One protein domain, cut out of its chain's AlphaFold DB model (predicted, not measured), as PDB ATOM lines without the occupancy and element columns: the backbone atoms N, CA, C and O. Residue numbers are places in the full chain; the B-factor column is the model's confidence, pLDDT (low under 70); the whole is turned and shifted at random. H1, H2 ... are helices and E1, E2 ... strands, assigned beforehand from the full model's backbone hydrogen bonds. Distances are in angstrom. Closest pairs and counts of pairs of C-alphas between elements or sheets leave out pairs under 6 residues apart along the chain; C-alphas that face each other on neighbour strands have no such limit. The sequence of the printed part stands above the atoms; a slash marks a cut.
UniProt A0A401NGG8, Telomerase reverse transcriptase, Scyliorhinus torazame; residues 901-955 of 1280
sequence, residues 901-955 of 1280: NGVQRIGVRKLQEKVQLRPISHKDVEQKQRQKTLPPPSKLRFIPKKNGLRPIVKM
ATOM      1  N   ASN A 901     -37.164  42.392   3.667       89.88
ATOM      2  CA  ASN A 901     -38.417  41.931   3.066       89.88
ATOM      3  C   ASN A 901     -38.604  42.549   1.665       89.88
ATOM      4  O   ASN A 901     -39.014  41.839   0.750       89.88
ATOM      5  N   GLY A 902     -38.241  43.825   1.472       89.31
ATOM      6  CA  GLY A 902     -38.208  44.486   0.159       89.31
ATOM      7  C   GLY A 902     -37.192  43.854  -0.802       89.31
ATOM      8  O   GLY A 902     -37.569  43.412  -1.887       89.31
ATOM      9  N   VAL A 903     -35.931  43.710  -0.369       90.00
ATOM     10  CA  VAL A 903     -34.858  43.034  -1.136       90.00
ATOM     11  C   VAL A 903     -35.284  41.625  -1.565       90.00
ATOM     12  O   VAL A 903     -35.088  41.230  -2.713       90.00
ATOM     13  N   GLN A 904     -35.898  40.864  -0.657       88.25
ATOM     14  CA  GLN A 904     -36.369  39.509  -0.930       88.25
ATOM     15  C   GLN A 904     -37.575  39.492  -1.881       88.25
ATOM     16  O   GLN A 904     -37.650  38.596  -2.714       88.25
ATOM     17  N   ARG A 905     -38.493  40.467  -1.799       87.12
ATOM     18  CA  ARG A 905     -39.651  40.584  -2.705       87.12
ATOM     19  C   ARG A 905     -39.198  40.813  -4.151       87.12
ATOM     20  O   ARG A 905     -39.597  40.054  -5.029       87.12
ATOM     21  N   ILE A 906     -38.316  41.791  -4.380       88.31
ATOM     22  CA  ILE A 906     -37.743  42.063  -5.712       88.31
ATOM     23  C   ILE A 906     -36.915  40.859  -6.191       88.31
ATOM     24  O   ILE A 906     -37.037  40.433  -7.336       88.31
ATOM     25  N   GLY A 907     -36.117  40.259  -5.298       85.12
ATOM     26  CA  GLY A 907     -35.293  39.091  -5.607       85.12
ATOM     27  C   GLY A 907     -36.070  37.828  -5.987       85.12
ATOM     28  O   GLY A 907     -35.567  37.036  -6.780       85.12
ATOM     29  N   VAL A 908     -37.277  37.624  -5.442       83.00
ATOM     30  CA  VAL A 908     -38.173  36.528  -5.849       83.00
ATOM     31  C   VAL A 908     -38.798  36.825  -7.209       83.00
ATOM     32  O   VAL A 908     -38.715  35.965  -8.082       83.00
ATOM     33  N   ARG A 909     -39.321  38.041  -7.433       82.94
ATOM     34  CA  ARG A 909     -39.926  38.421  -8.722       82.94
ATOM     35  C   ARG A 909     -38.938  38.236  -9.885       82.94
ATOM     36  O   ARG A 909     -39.205  37.455 -10.792       82.94
ATOM     37  N   LYS A 910     -37.720  38.777  -9.746       81.88
ATOM     38  CA  LYS A 910     -36.616  38.621 -10.718       81.88
ATOM     39  C   LYS A 910     -36.106  37.191 -10.908       81.88
ATOM     40  O   LYS A 910     -35.345  36.933 -11.838       81.88
ATOM     41  N   LEU A 911     -36.476  36.261 -10.027       77.25
ATOM     42  CA  LEU A 911     -36.185  34.836 -10.185       77.25
ATOM     43  C   LEU A 911     -37.322  34.097 -10.905       77.25
ATOM     44  O   LEU A 911     -37.047  33.154 -11.638       77.25
ATOM     45  N   GLN A 912     -38.573  34.530 -10.725       73.06
ATOM     46  CA  GLN A 912     -39.723  34.016 -11.474       73.06
ATOM     47  C   GLN A 912     -39.635  34.446 -12.942       73.06
ATOM     48  O   GLN A 912     -39.678  33.584 -13.813       73.06
ATOM     49  N   GLU A 913     -39.392  35.741 -13.187       73.94
ATOM     50  CA  GLU A 913     -39.167  36.337 -14.516       73.94
ATOM     51  C   GLU A 913     -38.089  35.582 -15.319       73.94
ATOM     52  O   GLU A 913     -38.295  35.239 -16.477       73.94
ATOM     53  N   LYS A 914     -36.938  35.281 -14.698       69.81
ATOM     54  CA  LYS A 914     -35.767  34.715 -15.396       69.81
ATOM     55  C   LYS A 914     -35.714  33.190 -15.491       69.81
ATOM     56  O   LYS A 914     -34.824  32.677 -16.162       69.81
ATOM     57  N   VAL A 915     -36.563  32.464 -14.763       63.69
ATOM     58  CA  VAL A 915     -36.474  30.991 -14.641       63.69
ATOM     59  C   VAL A 915     -37.857  30.327 -14.759       63.69
ATOM     60  O   VAL A 915     -38.033  29.189 -14.336       63.69
ATOM     61  N   GLN A 916     -38.853  31.043 -15.303       59.00
ATOM     62  CA  GLN A 916     -40.207  30.551 -15.622       59.00
ATOM     63  C   GLN A 916     -40.850  29.712 -14.492       59.00
ATOM     64  O   GLN A 916     -41.466  28.667 -14.708       59.00
ATOM     65  N   LEU A 917     -40.668  30.145 -13.238       63.84
ATOM     66  CA  LEU A 917     -41.013  29.337 -12.063       63.84
ATOM     67  C   LEU A 917     -42.526  29.300 -11.811       63.84
ATOM     68  O   LEU A 917     -43.074  30.186 -11.148       63.84
ATOM     69  N   ARG A 918     -43.185  28.230 -12.272       62.72
ATOM     70  CA  ARG A 918     -44.609  27.969 -12.011       62.72
ATOM     71  C   ARG A 918     -44.887  27.845 -10.495       62.72
ATOM     72  O   ARG A 918     -44.221  27.050  -9.823       62.72
ATOM     73  N   PRO A 919     -45.872  28.576  -9.937       64.25
ATOM     74  CA  PRO A 919     -46.328  28.362  -8.567       64.25
ATOM     75  C   PRO A 919     -47.040  27.008  -8.431       64.25
ATOM     76  O   PRO A 919     -47.677  26.526  -9.364       64.25
ATOM     77  N   ILE A 920     -46.946  26.399  -7.249       69.50
ATOM     78  CA  ILE A 920     -47.587  25.122  -6.909       69.50
ATOM     79  C   ILE A 920     -48.372  25.344  -5.611       69.50
ATOM     80  O   ILE A 920     -47.845  25.988  -4.698       69.50
ATOM     81  N   SER A 921     -49.613  24.854  -5.508       73.81
ATOM     82  CA  SER A 921     -50.432  25.106  -4.319       73.81
ATOM     83  C   SER A 921     -49.936  24.311  -3.106       73.81
ATOM     84  O   SER A 921     -49.270  23.278  -3.223       73.81
ATOM     85  N   HIS A 922     -50.299  24.773  -1.908       70.50
ATOM     86  CA  HIS A 922     -50.022  24.031  -0.678       70.50
ATOM     87  C   HIS A 922     -50.686  22.642  -0.671       70.50
ATOM     88  O   HIS A 922     -50.058  21.687  -0.217       70.50
ATOM     89  N   LYS A 923     -51.897  22.512  -1.240       72.06
ATOM     90  CA  LYS A 923     -52.606  21.228  -1.365       72.06
ATOM     91  C   LYS A 923     -51.805  20.245  -2.229       72.06
ATOM     92  O   LYS A 923     -51.505  19.149  -1.760       72.06
ATOM     93  N   ASP A 924     -51.342  20.660  -3.413       70.88
ATOM     94  CA  ASP A 924     -50.528  19.803  -4.299       70.88
ATOM     95  C   ASP A 924     -49.196  19.404  -3.648       70.88
ATOM     96  O   ASP A 924     -48.740  18.268  -3.777       70.88
ATOM     97  N   VAL A 925     -48.543  20.349  -2.960       65.56
ATOM     98  CA  VAL A 925     -47.254  20.131  -2.286       65.56
ATOM     99  C   VAL A 925     -47.395  19.146  -1.126       65.56
ATOM    100  O   VAL A 925     -46.468  18.375  -0.871       65.56
ATOM    101  N   GLU A 926     -48.528  19.138  -0.426       72.38
ATOM    102  CA  GLU A 926     -48.821  18.149   0.611       72.38
ATOM    103  C   GLU A 926     -49.242  16.801   0.023       72.38
ATOM    104  O   GLU A 926     -48.705  15.780   0.446       72.38
ATOM    105  N   GLN A 927     -50.109  16.775  -0.991       72.38
ATOM    106  CA  GLN A 927     -50.522  15.555  -1.690       72.38
ATOM    107  C   GLN A 927     -49.311  14.815  -2.283       72.38
ATOM    108  O   GLN A 927     -49.098  13.641  -1.981       72.38
ATOM    109  N   LYS A 928     -48.436  15.522  -3.008       67.06
ATOM    110  CA  LYS A 928     -47.209  14.963  -3.604       67.06
ATOM    111  C   LYS A 928     -46.144  14.591  -2.556       67.06
ATOM    112  O   LYS A 928     -45.292  13.745  -2.813       67.06
ATOM    113  N   GLN A 929     -46.205  15.147  -1.340       66.44
ATOM    114  CA  GLN A 929     -45.399  14.662  -0.207       66.44
ATOM    115  C   GLN A 929     -46.000  13.415   0.460       66.44
ATOM    116  O   GLN A 929     -45.239  12.508   0.801       66.44
ATOM    117  N   ARG A 930     -47.331  13.319   0.610       70.62
ATOM    118  CA  ARG A 930     -48.028  12.108   1.098       70.62
ATOM    119  C   ARG A 930     -47.781  10.925   0.150       70.62
ATOM    120  O   ARG A 930     -47.398   9.851   0.601       70.62
ATOM    121  N   GLN A 931     -47.868  11.170  -1.159       65.56
ATOM    122  CA  GLN A 931     -47.531  10.230  -2.239       65.56
ATOM    123  C   GLN A 931     -46.017   9.956  -2.390       65.56
ATOM    124  O   GLN A 931     -45.629   9.134  -3.213       65.56
ATOM    125  N   LYS A 932     -45.144  10.632  -1.623       57.50
ATOM    126  CA  LYS A 932     -43.666  10.558  -1.699       57.50
ATOM    127  C   LYS A 932     -43.046  10.969  -3.053       57.50
ATOM    128  O   LYS A 932     -41.832  10.846  -3.209       57.50
ATOM    129  N   THR A 933     -43.827  11.493  -4.000       50.22
ATOM    130  CA  THR A 933     -43.377  11.885  -5.350       50.22
ATOM    131  C   THR A 933     -42.552  13.175  -5.368       50.22
ATOM    132  O   THR A 933     -41.754  13.369  -6.282       50.22
ATOM    133  N   LEU A 934     -42.680  14.042  -4.353       52.78
ATOM    134  CA  LEU A 934     -41.926  15.298  -4.247       52.78
ATOM    135  C   LEU A 934     -41.058  15.355  -2.969       52.78
ATOM    136  O   LEU A 934     -41.572  15.138  -1.865       52.78
ATOM    137  N   PRO A 935     -39.754  15.697  -3.056       57.81
ATOM    138  CA  PRO A 935     -38.916  15.889  -1.875       57.81
ATOM    139  C   PRO A 935     -39.348  17.133  -1.071       57.81
ATOM    140  O   PRO A 935     -39.831  18.107  -1.651       57.81
ATOM    141  N   PRO A 936     -39.125  17.172   0.261       57.56
ATOM    142  CA  PRO A 936     -39.577  18.287   1.092       57.56
ATOM    143  C   PRO A 936     -39.007  19.641   0.637       57.56
ATOM    144  O   PRO A 936     -37.791  19.736   0.403       57.56
ATOM    145  N   PRO A 937     -39.825  20.713   0.591       61.25
ATOM    146  CA  PRO A 937     -39.415  22.001   0.045       61.25
ATOM    147  C   PRO A 937     -38.147  22.530   0.727       61.25
ATOM    148  O   PRO A 937     -38.052  22.682   1.955       61.25
ATOM    149  N   SER A 938     -37.136  22.779  -0.106       64.38
ATOM    150  CA  SER A 938     -35.824  23.264   0.315       64.38
ATOM    151  C   SER A 938     -35.790  24.788   0.254       64.38
ATOM    152  O   SER A 938     -36.219  25.402  -0.716       64.38
ATOM    153  N   LYS A 939     -35.307  25.419   1.327       70.50
ATOM    154  CA  LYS A 939     -35.501  26.857   1.528       70.50
ATOM    155  C   LYS A 939     -34.559  27.689   0.656       70.50
ATOM    156  O   LYS A 939     -33.336  27.585   0.798       70.50
ATOM    157  N   LEU A 940     -35.150  28.543  -0.180       77.00
ATOM    158  CA  LEU A 940     -34.473  29.631  -0.881       77.00
ATOM    159  C   LEU A 940     -33.935  30.666   0.123       77.00
ATOM    160  O   LEU A 940     -34.593  31.017   1.106       77.00
ATOM    161  N   ARG A 941     -32.726  31.156  -0.137       83.25
ATOM    162  CA  ARG A 941     -32.075  32.290   0.525       83.25
ATOM    163  C   ARG A 941     -31.360  33.112  -0.548       83.25
ATOM    164  O   ARG A 941     -30.760  32.541  -1.449       83.25
ATOM    165  N   PHE A 942     -31.331  34.432  -0.398       84.94
ATOM    166  CA  PHE A 942     -30.465  35.297  -1.201       84.94
ATOM    167  C   PHE A 942     -29.171  35.658  -0.457       84.94
ATOM    168  O   PHE A 942     -29.141  35.728   0.775       84.94
ATOM    169  N   ILE A 943     -28.100  35.891  -1.217       85.50
ATOM    170  CA  ILE A 943     -26.846  36.511  -0.766       85.50
ATOM    171  C   ILE A 943     -26.617  37.774  -1.613       85.50
ATOM    172  O   ILE A 943     -26.676  37.668  -2.842       85.50
ATOM    173  N   PRO A 944     -26.326  38.945  -1.016       86.00
ATOM    174  CA  PRO A 944     -25.989  40.147  -1.776       86.00
ATOM    175  C   PRO A 944     -24.682  40.036  -2.577       86.00
ATOM    176  O   PRO A 944     -23.658  39.549  -2.078       86.00
ATOM    177  N   LYS A 945     -24.719  40.549  -3.809       81.94
ATOM    178  CA  LYS A 945     -23.572  40.928  -4.652       81.94
ATOM    179  C   LYS A 945     -23.396  42.458  -4.588       81.94
ATOM    180  O   LYS A 945     -24.140  43.120  -3.872       81.94
ATOM    181  N   LYS A 946     -22.440  43.019  -5.345       70.56
ATOM    182  CA  LYS A 946     -22.362  44.477  -5.578       70.56
ATOM    183  C   LYS A 946     -23.635  44.976  -6.283       70.56
ATOM    184  O   LYS A 946     -24.345  45.815  -5.744       70.56
ATOM    185  N   ASN A 947     -23.966  44.361  -7.424       73.25
ATOM    186  CA  ASN A 947     -25.082  44.761  -8.284       73.25
ATOM    187  C   ASN A 947     -26.138  43.636  -8.321       73.25
ATOM    188  O   ASN A 947     -26.186  42.839  -9.255       73.25
ATOM    189  N   GLY A 948     -26.919  43.487  -7.244       81.12
ATOM    190  CA  GLY A 948     -28.018  42.512  -7.154       81.12
ATOM    191  C   GLY A 948     -27.739  41.291  -6.265       81.12
ATOM    192  O   GLY A 948     -26.992  41.360  -5.289       81.12
ATOM    193  N   LEU A 949     -28.374  40.152  -6.564       82.75
ATOM    194  CA  LEU A 949     -28.450  38.989  -5.661       82.75
ATOM    195  C   LEU A 949     -27.885  37.696  -6.278       82.75
ATOM    196  O   LEU A 949     -27.836  37.524  -7.499       82.75
ATOM    197  N   ARG A 950     -27.475  36.748  -5.424       82.94
ATOM    198  CA  ARG A 950     -27.331  35.321  -5.765       82.94
ATOM    199  C   ARG A 950     -28.389  34.511  -4.996       82.94
ATOM    200  O   ARG A 950     -28.306  34.483  -3.764       82.94
ATOM    201  N   PRO A 951     -29.355  33.857  -5.667       81.50
ATOM    202  CA  PRO A 951     -30.195  32.852  -5.025       81.50
ATOM    203  C   PRO A 951     -29.348  31.626  -4.657       81.50
ATOM    204  O   PRO A 951     -28.458  31.220  -5.404       81.50
ATOM    205  N   ILE A 952     -29.620  31.034  -3.498       78.75
ATOM    206  CA  ILE A 952     -29.103  29.732  -3.074       78.75
ATOM    207  C   ILE A 952     -30.218  28.932  -2.398       78.75
ATOM    208  O   ILE A 952     -30.992  29.462  -1.603       78.75
ATOM    209  N   VAL A 953     -30.275  27.629  -2.664       68.75
ATOM    210  CA  VAL A 953     -31.226  26.714  -2.020       68.75
ATOM    211  C   VAL A 953     -30.456  25.777  -1.101       68.75
ATOM    212  O   VAL A 953     -29.570  25.043  -1.543       68.75
ATOM    213  N   LYS A 954     -30.783  25.770   0.199       59.38
ATOM    214  CA  LYS A 954     -30.218  24.766   1.113       59.38
ATOM    215  C   LYS A 954     -31.026  23.477   0.996       59.38
ATOM    216  O   LYS A 954     -32.014  23.311   1.713       59.38
ATOM    217  N   MET A 955     -30.577  22.573   0.122       53.41
ATOM    218  CA  MET A 955     -31.102  21.209   0.035       53.41
ATOM    219  C   MET A 955     -31.136  20.558   1.423       53.41
ATOM    220  O   MET A 955     -30.120  20.458   2.119       53.41
TER     221      MET A 955
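Overview. This is residues 901 to 955 of the 1280 residues of the protein "Telomerase reverse transcriptase" of Scyliorhinus torazame (UniProt A0A401NGG8). Starting at residue 901, you meet helix H1 packed over a two-stranded hairpin, E1 and E2; between them the chain swings out in an open loop to helix H2, away at the other end. The 55 printed residues run H1, H2, E1, E2, mixed helices and strands, with the strands antiparallel. The whole is a loose rod, radius of gyration of the C-alphas 13.6 A, spanning 43 by 20 by 20 A.

Along the chain. Find C-alpha 901 at (-38.417, 41.931, 3.066); from there H1 runs 20.9 A to residue 915. H2 holds residues 922 to 930, E1 939 to 944, and E2 949 to 954, ending at (-30.218, 24.766, 1.113).

Arrangement. In the hairpin, look for N 941 and O 952, 2.8 A apart. The closest C-alphas of H1 and E2, Gly 907 and Leu 949, are 6.8 A apart. H2 is apart from H1 and E2. O i to N i+4 pairs are within hydrogen-bond range throughout H2, and 10 of 11 in H1.

Size, cuts and confidence. The printed part has no cut and no long link. Residues 918 to 923 stand free. Mean pLDDT of the printed part is 73.0; residues 931 to 938 are among those under 70.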